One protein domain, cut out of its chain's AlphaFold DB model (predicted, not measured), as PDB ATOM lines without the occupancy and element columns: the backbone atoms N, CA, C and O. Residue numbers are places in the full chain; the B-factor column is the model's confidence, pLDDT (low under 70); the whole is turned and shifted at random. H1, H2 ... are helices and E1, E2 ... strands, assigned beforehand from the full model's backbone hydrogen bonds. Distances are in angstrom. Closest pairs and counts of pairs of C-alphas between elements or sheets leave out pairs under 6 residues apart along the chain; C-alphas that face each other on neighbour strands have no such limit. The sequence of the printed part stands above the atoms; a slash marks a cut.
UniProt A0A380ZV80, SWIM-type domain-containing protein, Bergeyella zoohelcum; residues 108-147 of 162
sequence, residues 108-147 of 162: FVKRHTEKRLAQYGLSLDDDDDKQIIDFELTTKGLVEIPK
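Overview. This is residues 108 to 147 of the 162 residues of the protein "SWIM-type domain-containing protein" of Bergeyella zoohelcum (UniProt A0A380ZV80). One short helix, H1, packs with its residues 109 to 117 on one face of a two-stranded hairpin, E1 and E2. It comes closer to E1 than to E2. A long loop, residues 119 to 132, makes one end of the elongated outline as it leads from H1 back to E1, and the tight turn of residues 139 and 140 makes the other end. The printed part has 40 residues with one named helix and two named strands in the order H1, E1, E2; the sheet order is E1 - E2, antiparallel, and the class is mixed, helices and strands. The whole is compact, with a radius of gyration of the C-alphas of 9.9 A, and spans 30 by 18 by 14 A.

Arrangement. H1, residues 108 to 118, comes first in the printed part, and every O i to N i+4 pair in it is within hydrogen-bond range. A long link of 14 residues, 119 to 132, joins it to E1, residues 133 to 138. H1 and E1 have 5 pairs of C-alphas within 8 A; the closest C-alphas are those of Val 109 and Phe 135, 7.3 A apart. Their centres are 10.6 A apart. A tight link of 2 residues joins E1 to E2, residues 141 to 146. E1 and E2 form a hairpin of antiparallel neighbour strands, with 151 degrees between their N-to-C directions. C-alphas 137 and 142 face each other at 4.6 A, as do C-alphas 133 and 146 at 4.8 A. Across the pair, N 136 and O 143 are within hydrogen-bond range at 2.9 A, and N 145 and O 134 at 2.8 A. H1 and E2 are near each other, with 5 pairs of C-alphas within 10 A.

Along the chain. H1 begins at C-alpha 108, at (81.301, 166.594, 124.782), and runs 15.6 A to C-alpha 118, at (95.632, 165.725, 118.789). E1 runs 15.9 A from Ile 133 to Thr 138. E2 runs 15.6 A from Gly 141 to Pro 146, where C-alpha 146 is at (89.831, 177.920, 112.773).

Size, cuts and confidence. The two C-alphas farthest apart are those of Asp 126 and Thr 139, at 29.9 A. The first and last printed C-alphas, those of Phe 108 and Lys 147, are 19.9 A apart. The printed part has no cut. The C-alphas of residues 119 to 132 lie 8 to 13 A from the mean of all C-alphas. The mean pLDDT of the printed part is 82.1, and no printed residue is under 70.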
ATOM      1  N   PHE A 108      81.369 166.943 126.205       85.81
ATOM      2  CA  PHE A 108      81.301 166.594 124.782       85.81
ATOM      3  C   PHE A 108      82.182 167.473 123.887       85.81
ATOM      4  O   PHE A 108      83.006 166.951 123.127       85.81
ATOM      5  N   VAL A 109      82.035 168.800 123.994       83.00
ATOM      6  CA  VAL A 109      82.816 169.758 123.193       83.00
ATOM      7  C   VAL A 109      84.297 169.621 123.516       83.00
ATOM      8  O   VAL A 109      85.104 169.520 122.600       83.00
ATOM      9  N   LYS A 110      84.661 169.544 124.803       84.75
ATOM     10  CA  LYS A 110      86.057 169.424 125.242       84.75
ATOM     11  C   LYS A 110      86.715 168.184 124.644       84.75
ATOM     12  O   LYS A 110      87.771 168.304 124.032       84.75
ATOM     13  N   ARG A 111      86.073 167.017 124.749       85.12
ATOM     14  CA  ARG A 111      86.609 165.751 124.220       85.12
ATOM     15  C   ARG A 111      86.747 165.770 122.699       85.12
ATOM     16  O   ARG A 111      87.731 165.255 122.165       85.12
ATOM     17  N   HIS A 112      85.797 166.381 121.992       84.00
ATOM     18  CA  HIS A 112      85.899 166.564 120.543       84.00
ATOM     19  C   HIS A 112      87.044 167.509 120.167       84.00
ATOM     20  O   HIS A 112      87.809 167.199 119.250       84.00
ATOM     21  N   THR A 113      87.220 168.598 120.915       83.25
ATOM     22  CA  THR A 113      88.338 169.527 120.742       83.25
ATOM     23  C   THR A 113      89.680 168.850 120.982       83.25
ATOM     24  O   THR A 113      90.555 168.945 120.127       83.25
ATOM     25  N   GLU A 114      89.842 168.106 122.079       86.62
ATOM     26  CA  GLU A 114      91.068 167.350 122.385       86.62
ATOM     27  C   GLU A 114      91.392 166.349 121.277       86.62
ATOM     28  O   GLU A 114      92.506 166.327 120.752       86.62
ATOM     29  N   LYS A 115      90.394 165.564 120.852       85.75
ATOM     30  CA  LYS A 115      90.549 164.592 119.767       85.75
ATOM     31  C   LYS A 115      90.973 165.264 118.465       85.75
ATOM     32  O   LYS A 115      91.748 164.678 117.708       85.75
ATOM     33  N   ARG A 116      90.462 166.464 118.178       83.31
ATOM     34  CA  ARG A 116      90.809 167.203 116.965       83.31
ATOM     35  C   ARG A 116      92.197 167.826 117.053       83.31
ATOM     36  O   ARG A 116      92.981 167.615 116.135       83.31
ATOM     37  N   LEU A 117      92.527 168.521 118.139       83.56
ATOM     38  CA  LEU A 117      93.854 169.103 118.372       83.56
ATOM     39  C   LEU A 117      94.956 168.040 118.325       83.56
ATOM     40  O   LEU A 117      95.980 168.249 117.673       83.56
ATOM     41  N   ALA A 118      94.702 166.848 118.868       86.25
ATOM     42  CA  ALA A 118      95.632 165.725 118.789       86.25
ATOM     43  C   ALA A 118      95.978 165.321 117.338       86.25
ATOM     44  O   ALA A 118      97.083 164.848 117.079       86.25
ATOM     45  N   GLN A 119      95.089 165.549 116.357       83.81
ATOM     46  CA  GLN A 119      95.384 165.299 114.931       83.81
ATOM     47  C   GLN A 119      96.393 166.293 114.342       83.81
ATOM     48  O   GLN A 119      97.016 165.998 113.320       83.81
ATOM     49  N   TYR A 120      96.555 167.443 114.995       81.81
ATOM     50  CA  TYR A 120      97.541 168.479 114.703       81.81
ATOM     51  C   TYR A 120      98.770 168.395 115.628       81.81
ATOM     52  O   TYR A 120      99.678 169.210 115.494       81.81
ATOM     53  N   GLY A 121      98.835 167.400 116.523       83.00
ATOM     54  CA  GLY A 121      99.903 167.275 117.520       83.00
ATOM     55  C   GLY A 121      99.811 168.302 118.655       83.00
ATOM     56  O   GLY A 121     100.820 168.566 119.299       83.00
ATOM     57  N   LEU A 122      98.624 168.874 118.864       83.94
ATOM     58  CA  LEU A 122      98.329 169.946 119.818       83.94
ATOM     59  C   LEU A 122      97.544 169.403 121.024       83.94
ATOM     60  O   LEU A 122      96.905 168.348 120.923       83.94
ATOM     61  N   SER A 123      97.546 170.127 122.146       83.75
ATOM     62  CA  SER A 123      96.846 169.748 123.384       83.75
ATOM     63  C   SER A 123      96.067 170.908 124.002       83.75
ATOM     64  O   SER A 123      96.541 172.033 124.027       83.75
ATOM     65  N   LEU A 124      94.908 170.634 124.613       82.56
ATOM     66  CA  LEU A 124      94.222 171.627 125.454       82.56
ATOM     67  C   LEU A 124      94.967 171.946 126.760       82.56
ATOM     68  O   LEU A 124      94.532 172.838 127.482       82.56
ATOM     69  N   ASP A 125      96.043 171.238 127.096       85.12
ATOM     70  CA  ASP A 125      96.866 171.573 128.264       85.12
ATOM     71  C   ASP A 125      97.792 172.772 128.001       85.12
ATOM     72  O   ASP A 125      98.215 173.428 128.951       85.12
ATOM     73  N   ASP A 126      98.067 173.079 126.730       82.38
ATOM     74  CA  ASP A 126      98.854 174.240 126.318       82.38
ATOM     75  C   ASP A 126      97.926 175.441 126.058       82.38
ATOM     76  O   ASP A 126      96.932 175.351 125.330       82.38
ATOM     77  N   ASP A 127      98.216 176.578 126.694       76.75
ATOM     78  CA  ASP A 127      97.408 177.796 126.574       76.75
ATOM     79  C   ASP A 127      97.451 178.401 125.164       76.75
ATOM     80  O   ASP A 127      96.472 179.031 124.739       76.75
ATOM     81  N   ASP A 128      98.540 178.184 124.424       77.44
ATOM     82  CA  ASP A 128      98.663 178.645 123.042       77.44
ATOM     83  C   ASP A 128      97.775 177.802 122.108       77.44
ATOM     84  O   ASP A 128      97.096 178.338 121.224       77.44
ATOM     85  N   ASP A 129      97.669 176.499 122.373       78.56
ATOM     86  CA  ASP A 129      96.907 175.552 121.558       78.56
ATOM     87  C   ASP A 129      95.388 175.729 121.686       78.56
ATOM     88  O   ASP A 129      94.639 175.551 120.717       78.56
ATOM     89  N   LYS A 130      94.913 176.174 122.857       74.12
ATOM     90  CA  LYS A 130      93.496 176.516 123.104       74.12
ATOM     91  C   LYS A 130      92.959 177.583 122.149       74.12
ATOM     92  O   LYS A 130      91.749 177.687 121.944       74.12
ATOM     93  N   GLN A 131      93.841 178.408 121.589       75.62
ATOM     94  CA  GLN A 131      93.470 179.512 120.708       75.62
ATOM     95  C   GLN A 131      93.490 179.130 119.227       75.62
ATOM     96  O   GLN A 131      93.247 179.988 118.383       75.62
ATOM     97  N   ILE A 132      93.765 177.869 118.893       78.19
ATOM     98  CA  ILE A 132      93.977 177.435 117.510       78.19
ATOM     99  C   ILE A 132      92.658 177.051 116.831       78.19
ATOM    100  O   ILE A 132      92.407 177.438 115.683       78.19
ATOM    101  N   ILE A 133      91.801 176.325 117.549       79.44
ATOM    102  CA  ILE A 133      90.538 175.789 117.044       79.44
ATOM    103  C   ILE A 133      89.423 176.096 118.042       79.44
ATOM    104  O   ILE A 133      89.594 175.925 119.245       79.44
ATOM    105  N   ASP A 134      88.274 176.531 117.535       80.75
ATOM    106  CA  ASP A 134      87.016 176.561 118.277       80.75
ATOM    107  C   ASP A 134      85.993 175.620 117.644       80.75
ATOM    108  O   ASP A 134      86.165 175.176 116.505       80.75
ATOM    109  N   PHE A 135      84.905 175.360 118.360       81.94
ATOM    110  CA  PHE A 135      83.788 174.585 117.843       81.94
ATOM    111  C   PHE A 135      82.460 175.280 118.085       81.94
ATOM    112  O   PHE A 135      82.163 175.748 119.181       81.94
ATOM    113  N   GLU A 136      81.623 175.264 117.057       83.62
ATOM    114  CA  GLU A 136      80.234 175.688 117.148       83.62
ATOM    115  C   GLU A 136      79.319 174.484 116.933       83.62
ATOM    116  O   GLU A 136      79.429 173.752 115.945       83.62
ATOM    117  N   LEU A 137      78.395 174.270 117.869       82.75
ATOM    118  CA  LEU A 137      77.352 173.270 117.704       82.75
ATOM    119  C   LEU A 137      76.273 173.818 116.767       82.75
ATOM    120  O   LEU A 137      75.595 174.791 117.087       82.75
ATOM    121  N   THR A 138      76.079 173.161 115.627       85.31
ATOM    122  CA  THR A 138      75.034 173.513 114.661       85.31
ATOM    123  C   THR A 138      74.059 172.358 114.479       85.31
ATOM    124  O   THR A 138      74.368 171.202 114.765       85.31
ATOM    125  N   THR A 139      72.892 172.627 113.895       83.88
ATOM    126  CA  THR A 139      71.911 171.581 113.546       83.88
ATOM    127  C   THR A 139      72.424 170.575 112.503       83.88
ATOM    128  O   THR A 139      71.793 169.541 112.276       83.88
ATOM    129  N   LYS A 140      73.565 170.854 111.860       80.62
ATOM    130  CA  LYS A 140      74.212 169.973 110.879       80.62
ATOM    131  C   LYS A 140      75.359 169.145 111.458       80.62
ATOM    132  O   LYS A 140      75.796 168.217 110.792       80.62
ATOM    133  N   GLY A 141      75.854 169.484 112.643       79.44
ATOM    134  CA  GLY A 141      77.079 168.901 113.181       79.44
ATOM    135  C   GLY A 141      77.853 169.883 114.053       79.44
ATOM    136  O   GLY A 141      77.523 171.071 114.129       79.44
ATOM    137  N   LEU A 142      78.908 169.376 114.687       81.50
ATOM    138  CA  LEU A 142      79.914 170.198 115.347       81.50
ATOM    139  C   LEU A 142      80.845 170.786 114.273       81.50
ATOM    140  O   LEU A 142      81.562 170.051 113.595       81.50
ATOM    141  N   VAL A 143      80.790 172.101 114.075       83.25
ATOM    142  CA  VAL A 143      81.571 172.804 113.051       83.25
ATOM    143  C   VAL A 143      82.847 173.341 113.677       83.25
ATOM    144  O   VAL A 143      82.808 174.059 114.672       83.25
ATOM    145  N   GLU A 144      83.980 172.998 113.071       82.75
ATOM    146  CA  GLU A 144      85.285 173.544 113.432       82.75
ATOM    147  C   GLU A 144      85.421 174.986 112.925       82.75
ATOM    148  O   GLU A 144      85.217 175.257 111.738       82.75
ATOM    149  N   ILE A 145      85.809 175.901 113.810       82.62
ATOM    150  CA  ILE A 145      86.106 177.295 113.485       82.62
ATOM    151  C   ILE A 145      87.605 177.524 113.714       82.62
ATOM    152  O   ILE A 145      88.044 177.655 114.861       82.62
ATOM    153  N   PRO A 146      88.418 177.598 112.644       78.62
ATOM    154  CA  PRO A 146      89.831 177.920 112.773       78.62
ATOM    155  C   PRO A 146      89.990 179.352 113.283       78.62
ATOM    156  O   PRO A 146      89.498 180.299 112.665       78.62
ATOM    157  N   LYS A 147      90.716 179.525 114.387       80.19
ATOM    158  CA  LYS A 147      91.068 180.849 114.925       80.19
ATOM    159  C   LYS A 147      92.385 181.379 114.356       80.19
ATOM    160  O   LYS A 147      92.630 182.584 114.372       80.19
TER     161      LYS A 147